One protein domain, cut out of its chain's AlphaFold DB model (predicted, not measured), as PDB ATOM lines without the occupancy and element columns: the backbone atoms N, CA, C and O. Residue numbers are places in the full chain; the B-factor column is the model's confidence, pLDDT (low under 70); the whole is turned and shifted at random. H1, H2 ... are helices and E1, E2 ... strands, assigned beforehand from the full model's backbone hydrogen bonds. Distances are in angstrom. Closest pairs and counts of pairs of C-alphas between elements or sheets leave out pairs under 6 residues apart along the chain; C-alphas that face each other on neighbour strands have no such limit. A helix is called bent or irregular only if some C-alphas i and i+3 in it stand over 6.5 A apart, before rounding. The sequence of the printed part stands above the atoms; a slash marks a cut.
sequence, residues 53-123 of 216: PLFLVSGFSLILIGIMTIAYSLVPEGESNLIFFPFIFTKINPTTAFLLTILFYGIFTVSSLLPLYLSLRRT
ATOM      1  N   PRO A  53      31.722  34.030 -48.820       57.91
ATOM      2  CA  PRO A  53      32.357  32.759 -49.197       57.91
ATOM      3  C   PRO A  53      32.589  31.816 -48.013       57.91
ATOM      4  O   PRO A  53      32.574  30.599 -48.181       57.91
ATOM      5  N   LEU A  54      32.824  32.362 -46.817       59.62
ATOM      6  CA  LEU A  54      33.228  31.569 -45.657       59.62
ATOM      7  C   LEU A  54      32.069  30.739 -45.096       59.62
ATOM      8  O   LEU A  54      32.279  29.599 -44.691       59.62
ATOM      9  N   PHE A  55      30.848  31.280 -45.123       61.53
ATOM     10  CA  PHE A  55      29.656  30.564 -44.663       61.53
ATOM     11  C   PHE A  55      29.261  29.423 -45.603       61.53
ATOM     12  O   PHE A  55      28.909  28.349 -45.123       61.53
ATOM     13  N   LEU A  56      29.393  29.604 -46.923       65.38
ATOM     14  CA  LEU A  56      29.139  28.531 -47.893       65.38
ATOM     15  C   LEU A  56      30.152  27.389 -47.766       65.38
ATOM     16  O   LEU A  56      29.769  26.221 -47.729       65.38
ATOM     17  N   VAL A  57      31.440  27.717 -47.633       69.62
ATOM     18  CA  VAL A  57      32.493  26.712 -47.414       69.62
ATOM     19  C   VAL A  57      32.301  26.004 -46.067       69.62
ATOM     20  O   VAL A  57      32.459  24.785 -45.981       69.62
ATOM     21  N   SER A  58      31.906  26.738 -45.022       71.12
ATOM     22  CA  SER A  58      31.610  26.170 -43.703       71.12
ATOM     23  C   SER A  58      30.401  25.232 -43.737       71.12
ATOM     24  O   SER A  58      30.497  24.115 -43.231       71.12
ATOM     25  N   GLY A  59      29.304  25.629 -44.388       75.88
ATOM     26  CA  GLY A  59      28.105  24.801 -44.526       75.88
ATOM     27  C   GLY A  59      28.380  23.514 -45.301       75.88
ATOM     28  O   GLY A  59      28.013  22.429 -44.854       75.88
ATOM     29  N   PHE A  60      29.117  23.611 -46.410       75.56
ATOM     30  CA  PHE A  60      29.527  22.439 -47.182       75.56
ATOM     31  C   PHE A  60      30.426  21.489 -46.373       75.56
ATOM     32  O   PHE A  60      30.248  20.271 -46.414       75.56
ATOM     33  N   SER A  61      31.345  22.038 -45.573       76.00
ATOM     34  CA  SER A  61      32.202  21.240 -44.685       76.00
ATOM     35  C   SER A  61      31.390  20.478 -43.634       76.00
ATOM     36  O   SER A  61      31.703  19.333 -43.321       76.00
ATOM     37  N   LEU A  62      30.319  21.081 -43.117       81.25
ATOM     38  CA  LEU A  62      29.440  20.470 -42.120       81.25
ATOM     39  C   LEU A  62      28.648  19.288 -42.701       81.25
ATOM     40  O   LEU A  62      28.535  18.246 -42.059       81.25
ATOM     41  N   ILE A  63      28.174  19.421 -43.943       83.06
ATOM     42  CA  ILE A  63      27.511  18.334 -44.682       83.06
ATOM     43  C   ILE A  63      28.481  17.168 -44.898       83.06
ATOM     44  O   ILE A  63      28.133  16.016 -44.643       83.06
ATOM     45  N   LEU A  64      29.715  17.461 -45.312       80.50
ATOM     46  CA  LEU A  64      30.757  16.453 -45.500       80.50
ATOM     47  C   LEU A  64      31.082  15.694 -44.203       80.50
ATOM     48  O   LEU A  64      31.168  14.466 -44.214       80.50
ATOM     49  N   ILE A  65      31.183  16.402 -43.073       81.44
ATOM     50  CA  ILE A  65      31.375  15.784 -41.752       81.44
ATOM     51  C   ILE A  65      30.178  14.891 -41.385       81.44
ATOM     52  O   ILE A  65      30.376  13.790 -40.876       81.44
ATOM     53  N   GLY A  66      28.946  15.318 -41.675       81.12
ATOM     54  CA  GLY A  66      27.746  14.507 -41.438       81.12
ATOM     55  C   GLY A  66      27.708  13.227 -42.279       81.12
ATOM     56  O   GLY A  66      27.357  12.160 -41.785       81.12
ATOM     57  N   ILE A  67      28.133  13.296 -43.541       79.69
ATOM     58  CA  ILE A  67      28.253  12.102 -44.390       79.69
ATOM     59  C   ILE A  67      29.342  11.167 -43.845       79.69
ATOM     60  O   ILE A  67      29.161   9.949 -43.854       79.69
ATOM     61  N   MET A  68      30.441  11.714 -43.313       74.31
ATOM     62  CA  MET A  68      31.501  10.922 -42.684       74.31
ATOM     63  C   MET A  68      31.028  10.149 -41.461       74.31
ATOM     64  O   MET A  68      31.352   8.970 -41.348       74.31
ATOM     65  N   THR A  69      30.259  10.764 -40.563       77.38
ATOM     66  CA  THR A  69      29.773  10.069 -39.358       77.38
ATOM     67  C   THR A  69      28.818   8.931 -39.709       77.38
ATOM     68  O   THR A  69      28.912   7.851 -39.129       77.38
ATOM     69  N   ILE A  70      27.956   9.130 -40.710       77.38
ATOM     70  CA  ILE A  70      27.047   8.090 -41.208       77.38
ATOM     71  C   ILE A  70      27.833   6.955 -41.870       77.38
ATOM     72  O   ILE A  70      27.581   5.787 -41.579       77.38
ATOM     73  N   ALA A  71      28.813   7.278 -42.719       69.00
ATOM     74  CA  ALA A  71      29.663   6.277 -43.359       69.00
ATOM     75  C   ALA A  71      30.441   5.447 -42.326       69.00
ATOM     76  O   ALA A  71      30.535   4.230 -42.463       69.00
ATOM     77  N   TYR A  72      30.930   6.085 -41.261       67.75
ATOM     78  CA  TYR A  72      31.606   5.408 -40.154       67.75
ATOM     79  C   TYR A  72      30.692   4.441 -39.401       67.75
ATOM     80  O   TYR A  72      31.118   3.351 -39.038       67.75
ATOM     81  N   SER A  73      29.426   4.816 -39.197       68.88
ATOM     82  CA  SER A  73      28.436   3.961 -38.533       68.88
ATOM     83  C   SER A  73      28.100   2.697 -39.327       68.88
ATOM     84  O   SER A  73      27.543   1.759 -38.762       68.88
ATOM     85  N   LEU A  74      28.384   2.680 -40.629       66.19
ATOM     86  CA  LEU A  74      28.106   1.549 -41.510       66.19
ATOM     87  C   LEU A  74      29.296   0.590 -41.633       66.19
ATOM     88  O   LEU A  74      29.166  -0.426 -42.313       66.19
ATOM     89  N   VAL A  75      30.435   0.881 -40.993       66.88
ATOM     90  CA  VAL A  75      31.602  -0.010 -40.987       66.88
ATOM     91  C   VAL A  75      31.358  -1.145 -39.985       66.88
ATOM     92  O   VAL A  75      31.318  -0.889 -38.782       66.88
ATOM     93  N   PRO A  76      31.203  -2.404 -40.432       62.25
ATOM     94  CA  PRO A  76      31.021  -3.528 -39.525       62.25
ATOM     95  C   PRO A  76      32.342  -3.833 -38.808       62.25
ATOM     96  O   PRO A  76      33.390  -3.902 -39.447       62.25
ATOM     97  N   GLU A  77      32.301  -4.100 -37.503       61.41
ATOM     98  CA  GLU A  77      33.486  -4.424 -36.684       61.41
ATOM     99  C   GLU A  77      34.092  -5.827 -36.960       61.41
ATOM    100  O   GLU A  77      34.950  -6.296 -36.215       61.41
ATOM    101  N   GLY A  78      33.678  -6.515 -38.034       64.56
ATOM    102  CA  GLY A  78      34.101  -7.882 -38.377       64.56
ATOM    103  C   GLY A  78      34.564  -8.057 -39.829       64.56
ATOM    104  O   GLY A  78      34.538  -7.115 -40.622       64.56
ATOM    105  N   GLU A  79      34.972  -9.285 -40.191       58.50
ATOM    106  CA  GLU A  79      35.249  -9.665 -41.587       58.50
ATOM    107  C   GLU A  79      33.993  -9.425 -42.434       58.50
ATOM    108  O   GLU A  79      33.019 -10.174 -42.373       58.50
ATOM    109  N   SER A  80      34.003  -8.345 -43.207       57.38
ATOM    110  CA  SER A  80      32.869  -7.920 -44.015       57.38
ATOM    111  C   SER A  80      33.234  -7.932 -45.494       57.38
ATOM    112  O   SER A  80      34.371  -7.671 -45.896       57.38
ATOM    113  N   ASN A  81      32.253  -8.288 -46.320       60.12
ATOM    114  CA  ASN A  81      32.366  -8.184 -47.765       60.12
ATOM    115  C   ASN A  81      31.987  -6.756 -48.162       60.12
ATOM    116  O   ASN A  81      30.833  -6.359 -48.003       60.12
ATOM    117  N   LEU A  82      32.951  -5.995 -48.680       62.19
ATOM    118  CA  LEU A  82      32.707  -4.658 -49.212       62.19
ATOM    119  C   LEU A  82      32.342  -4.793 -50.693       62.19
ATOM    120  O   LEU A  82      33.145  -5.251 -51.511       62.19
ATOM    121  N   ILE A  83      31.122  -4.397 -51.046       63.16
ATOM    122  CA  ILE A  83      30.634  -4.429 -52.427       63.16
ATOM    123  C   ILE A  83      30.631  -2.993 -52.952       63.16
ATOM    124  O   ILE A  83      29.866  -2.160 -52.474       63.16
ATOM    125  N   PHE A  84      31.487  -2.704 -53.932       64.25
ATOM    126  CA  PHE A  84      31.670  -1.378 -54.522       64.25
ATOM    127  C   PHE A  84      31.488  -1.468 -56.038       64.25
ATOM    128  O   PHE A  84      32.451  -1.610 -56.782       64.25
ATOM    129  N   PHE A  85      30.238  -1.452 -56.505       51.94
ATOM    130  CA  PHE A  85      29.900  -1.764 -57.897       51.94
ATOM    131  C   PHE A  85      30.747  -0.962 -58.914       51.94
ATOM    132  O   PHE A  85      30.787   0.268 -58.820       51.94
ATOM    133  N   PRO A  86      31.411  -1.619 -59.890       57.22
ATOM    134  CA  PRO A  86      31.318  -3.046 -60.248       57.22
ATOM    135  C   PRO A  86      32.303  -3.991 -59.520       57.22
ATOM    136  O   PRO A  86      32.335  -5.182 -59.816       57.22
ATOM    137  N   PHE A  87      33.119  -3.504 -58.587       63.75
ATOM    138  CA  PHE A  87      34.154  -4.273 -57.892       63.75
ATOM    139  C   PHE A  87      33.638  -4.906 -56.589       63.75
ATOM    140  O   PHE A  87      33.054  -4.245 -55.731       63.75
ATOM    141  N   ILE A  88      33.876  -6.206 -56.416       63.66
ATOM    142  CA  ILE A  88      33.507  -6.952 -55.207       63.66
ATOM    143  C   ILE A  88      34.795  -7.334 -54.489       63.66
ATOM    144  O   ILE A  88      35.587  -8.119 -55.009       63.66
ATOM    145  N   PHE A  89      35.001  -6.793 -53.292       64.12
ATOM    146  CA  PHE A  89      36.152  -7.126 -52.467       64.12
ATOM    147  C   PHE A  89      35.692  -8.015 -51.308       64.12
ATOM    148  O   PHE A  89      35.066  -7.568 -50.346       64.12
ATOM    149  N   THR A  90      35.982  -9.309 -51.420       61.56
ATOM    150  CA  THR A  90      35.700 -10.298 -50.373       61.56
ATOM    151  C   THR A  90      36.892 -10.417 -49.428       61.56
ATOM    152  O   THR A  90      38.012 -10.583 -49.908       61.56
ATOM    153  N   LYS A  91      36.651 -10.399 -48.109       63.56
ATOM    154  CA  LYS A  91      37.667 -10.524 -47.039       63.56
ATOM    155  C   LYS A  91      38.726  -9.421 -47.039       63.56
ATOM    156  O   LYS A  91      39.895  -9.642 -47.348       63.56
ATOM    157  N   ILE A  92      38.311  -8.221 -46.662       66.38
ATOM    158  CA  ILE A  92      39.222  -7.094 -46.467       66.38
ATOM    159  C   ILE A  92      39.462  -6.954 -44.969       66.38
ATOM    160  O   ILE A  92      38.507  -6.966 -44.191       66.38
ATOM    161  N   ASN A  93      40.721  -6.800 -44.555       73.06
ATOM    162  CA  ASN A  93      41.004  -6.477 -43.163       73.06
ATOM    163  C   ASN A  93      40.333  -5.136 -42.807       73.06
ATOM    164  O   ASN A  93      40.368  -4.200 -43.618       73.06
ATOM    165  N   PRO A  94      39.772  -4.993 -41.596       70.44
ATOM    166  CA  PRO A  94      39.077  -3.772 -41.185       70.44
ATOM    167  C   PRO A  94      39.978  -2.531 -41.287       70.44
ATOM    168  O   PRO A  94      39.535  -1.461 -41.692       70.44
ATOM    169  N   THR A  95      41.282  -2.692 -41.049       77.62
ATOM    170  CA  THR A  95      42.291  -1.637 -41.234       77.62
ATOM    171  C   THR A  95      42.431  -1.186 -42.687       77.62
ATOM    172  O   THR A  95      42.538   0.008 -42.963       77.62
ATOM    173  N   THR A  96      42.403  -2.117 -43.639       75.56
ATOM    174  CA  THR A  96      42.485  -1.801 -45.071       75.56
ATOM    175  C   THR A  96      41.197  -1.181 -45.607       75.56
ATOM    176  O   THR A  96      41.268  -0.239 -46.395       75.56
ATOM    177  N   ALA A  97      40.030  -1.630 -45.134       72.50
ATOM    178  CA  ALA A  97      38.746  -1.013 -45.470       72.50
ATOM    179  C   ALA A  97      38.675   0.436 -44.958       72.50
ATOM    180  O   ALA A  97      38.236   1.340 -45.672       72.50
ATOM    181  N   PHE A  98      39.194   0.673 -43.752       74.38
ATOM    182  CA  PHE A  98      39.272   1.998 -43.156       74.38
ATOM    183  C   PHE A  98      40.150   2.965 -43.967       74.38
ATOM    184  O   PHE A  98      39.721   4.069 -44.307       74.38
ATOM    185  N   LEU A  99      41.352   2.526 -44.354       81.50
ATOM    186  CA  LEU A  99      42.263   3.325 -45.179       81.50
ATOM    187  C   LEU A  99      41.671   3.657 -46.554       81.50
ATOM    188  O   LEU A  99      41.775   4.797 -47.007       81.50
ATOM    189  N   LEU A 100      41.020   2.687 -47.203       76.75
ATOM    190  CA  LEU A 100      40.338   2.897 -48.484       76.75
ATOM    191  C   LEU A 100      39.201   3.916 -48.368       76.75
ATOM    192  O   LEU A 100      39.061   4.776 -49.237       76.75
ATOM    193  N   THR A 101      38.435   3.861 -47.279       75.81
ATOM    194  CA  THR A 101      37.340   4.803 -47.017       75.81
ATOM    195  C   THR A 101      37.866   6.232 -46.868       75.81
ATOM    196  O   THR A 101      37.347   7.148 -47.507       75.81
ATOM    197  N   ILE A 102      38.949   6.427 -46.103       83.38
ATOM    198  CA  ILE A 102      39.596   7.741 -45.956       83.38
ATOM    199  C   ILE A 102      40.124   8.253 -47.299       83.38
ATOM    200  O   ILE A 102      39.916   9.419 -47.640       83.38
ATOM    201  N   LEU A 103      40.805   7.399 -48.067       83.81
ATOM    202  CA  LEU A 103      41.380   7.770 -49.359       83.81
ATOM    203  C   LEU A 103      40.294   8.238 -50.336       83.81
ATOM    204  O   LEU A 103      40.415   9.304 -50.941       83.81
ATOM    205  N   PHE A 104      39.224   7.453 -50.469       80.00
ATOM    206  CA  PHE A 104      38.121   7.756 -51.377       80.00
ATOM    207  C   PHE A 104      37.426   9.059 -50.986       80.00
ATOM    208  O   PHE A 104      37.144   9.903 -51.837       80.00
ATOM    209  N   TYR A 105      37.231   9.272 -49.686       79.94
ATOM    210  CA  TYR A 105      36.689  10.519 -49.174       79.94
ATOM    211  C   TYR A 105      37.591  11.722 -49.446       79.94
ATOM    212  O   TYR A 105      37.093  12.776 -49.838       79.94
ATOM    213  N   GLY A 106      38.907  11.583 -49.281       85.69
ATOM    214  CA  GLY A 106      39.857  12.648 -49.598       85.69
ATOM    215  C   GLY A 106      39.752  13.071 -51.063       85.69
ATOM    216  O   GLY A 106      39.637  14.261 -51.361       85.69
ATOM    217  N   ILE A 107      39.693  12.096 -51.972       84.56
ATOM    218  CA  ILE A 107      39.527  12.340 -53.410       84.56
ATOM    219  C   ILE A 107      38.172  12.995 -53.701       84.56
ATOM    220  O   ILE A 107      38.126  13.986 -54.426       84.56
ATOM    221  N   PHE A 108      37.081  12.500 -53.112       82.25
ATOM    222  CA  PHE A 108      35.741  13.073 -53.277       82.25
ATOM    223  C   PHE A 108      35.671  14.522 -52.777       82.25
ATOM    224  O   PHE A 108      35.161  15.406 -53.465       82.25
ATOM    225  N   THR A 109      36.255  14.784 -51.610       82.56
ATOM    226  CA  THR A 109      36.293  16.104 -50.977       82.56
ATOM    227  C   THR A 109      37.068  17.093 -51.837       82.56
ATOM    228  O   THR A 109      36.557  18.168 -52.142       82.56
ATOM    229  N   VAL A 110      38.260  16.719 -52.311       84.88
ATOM    230  CA  VAL A 110      39.048  17.555 -53.229       84.88
ATOM    231  C   VAL A 110      38.307  17.751 -54.550       84.88
ATOM    232  O   VAL A 110      38.189  18.882 -55.010       84.88
ATOM    233  N   SER A 111      37.747  16.691 -55.136       82.12
ATOM    234  CA  SER A 111      37.008  16.767 -56.400       82.12
ATOM    235  C   SER A 111      35.745  17.619 -56.305       82.12
ATOM    236  O   SER A 111      35.338  18.183 -57.314       82.12
ATOM    237  N   SER A 112      35.118  17.719 -55.133       78.75
ATOM    238  CA  SER A 112      33.932  18.552 -54.933       78.75
ATOM    239  C   SER A 112      34.284  19.990 -54.546       78.75
ATOM    240  O   SER A 112      33.630  20.930 -54.996       78.75
ATOM    241  N   LEU A 113      35.323  20.188 -53.731       80.00
ATOM    242  CA  LEU A 113      35.773  21.517 -53.312       80.00
ATOM    243  C   LEU A 113      36.513  22.256 -54.423       80.00
ATOM    244  O   LEU A 113      36.470  23.480 -54.456       80.00
ATOM    245  N   LEU A 114      37.187  21.555 -55.336       79.38
ATOM    246  CA  LEU A 114      38.010  22.175 -56.374       79.38
ATOM    247  C   LEU A 114      37.179  22.921 -57.435       79.38
ATOM    248  O   LEU A 114      37.493  24.083 -57.689       79.38
ATOM    249  N   PRO A 115      36.088  22.364 -57.997       76.81
ATOM    250  CA  PRO A 115      35.163  23.112 -58.849       76.81
ATOM    251  C   PRO A 115      34.518  24.282 -58.112       76.81
ATOM    252  O   PRO A 115      34.394  25.358 -58.686       76.81
ATOM    253  N   LEU A 116      34.166  24.105 -56.836       71.00
ATOM    254  CA  LEU A 116      33.578  25.161 -56.014       71.00
ATOM    255  C   LEU A 116      34.577  26.302 -55.773       71.00
ATOM    256  O   LEU A 116      34.247  27.466 -55.984       71.00
ATOM    257  N   TYR A 117      35.822  25.978 -55.427       77.31
ATOM    258  CA  TYR A 117      36.919  26.929 -55.255       77.31
ATOM    259  C   TYR A 117      37.256  27.659 -56.559       77.31
ATOM    260  O   TYR A 117      37.406  28.880 -56.569       77.31
ATOM    261  N   LEU A 118      37.347  26.932 -57.676       77.06
ATOM    262  CA  LEU A 118      37.589  27.528 -58.988       77.06
ATOM    263  C   LEU A 118      36.408  28.384 -59.450       77.06
ATOM    264  O   LEU A 118      36.640  29.441 -60.029       77.06
ATOM    265  N   SER A 119      35.171  27.971 -59.168       67.12
ATOM    266  CA  SER A 119      33.967  28.756 -59.444       67.12
ATOM    267  C   SER A 119      33.999  30.054 -58.652       67.12
ATOM    268  O   SER A 119      33.961  31.112 -59.260       67.12
ATOM    269  N   LEU A 120      34.211  29.991 -57.333       66.50
ATOM    270  CA  LEU A 120      34.365  31.163 -56.459       66.50
ATOM    271  C   LEU A 120      35.495  32.096 -56.908       66.50
ATOM    272  O   LEU A 120      35.374  33.311 -56.793       66.50
ATOM    273  N   ARG A 121      36.598  31.543 -57.424       68.69
ATOM    274  CA  ARG A 121      37.721  32.335 -57.941       68.69
ATOM    275  C   ARG A 121      37.419  32.970 -59.300       68.69
ATOM    276  O   ARG A 121      37.889  34.072 -59.569       68.69
ATOM    277  N   ARG A 122      36.701  32.267 -60.181       60.72
ATOM    278  CA  ARG A 122      36.403  32.699 -61.557       60.72
ATOM    279  C   ARG A 122      35.222  33.661 -61.606       60.72
ATOM    280  O   ARG A 122      35.224  34.590 -62.411       60.72
ATOM    281  N   THR A 123      34.237  33.475 -60.738       55.12
ATOM    282  CA  THR A 123      33.180  34.449 -60.507       55.12
ATOM    283  C   THR A 123      33.726  35.500 -59.551       55.12
ATOM    284  O   THR A 123      33.611  35.363 -58.337       55.12
TER     285      THR A 123
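AT A GLANCE: This is residues 53 to 123 of the 216 residues of an uncharacterized protein of Candidatus Bathyarchaeota archaeon (UniProt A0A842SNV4). Two long helices, H1 and the longer H2, run side by side in opposite ways with little contact, and a small two-stranded hairpin, E1 and E2, sits at one end between them in the chain. The tip of the hairpin, residues 83 to 88, sticks out. The printed part has 71 residues, with two named helices and two named strands in the order H1, E1, E2, H2; the sheet, order E1 - E2, is antiparallel and the class is mostly helix. The whole is a loose rod with a radius of gyration of the C-alphas of 15.5 A and spans of 47 by 22 by 17 A.

IN THESE COORDINATES: H1, residues 53 to 73, begins with C-alpha 53 at (32.357, 32.759, -49.197) and measures 31.0 A from first to last C-alpha. E1, residues 80 to 84, measures 12.4 A, and E2, residues 87 to 92, measures 12.8 A. H2, residues 94 to 122, measures 41.9 A and ends with C-alpha 122 at (36.403, 32.699, -61.557). H2 is neither bent nor irregular, but only just: C-alphas 112 and 115 are 6.1 A apart.

HOW THE PARTS SIT: H1 and H2 are close but not clearly touching; their closest C-alphas, those of Pro 53 and Leu 120, are 7.7 A apart. They run opposite ways at a shallow tilt of 17 degrees. E1 and E2 form a hairpin, antiparallel at 162 degrees between their directions, with N 82 and O 89 at 3.1 A and N 87 and O 84 at 2.7 A, within hydrogen-bond range. H1 and E2 are apart. Each O i to N i+4 pair in H1 is within hydrogen-bond range, and 23 of 25 in H2.

THE WHOLE: The C-alphas farthest apart, those of Glu 79 and Thr 123, are 48.0 A apart. The printed part has no cut. The links E1 to E2 and E2 to H2 are tight, and H1 to E1 is short. The mean pLDDT of the printed part is 71.5; residues 53 to 57, 71 to 92 and 119 to 123 are under 70.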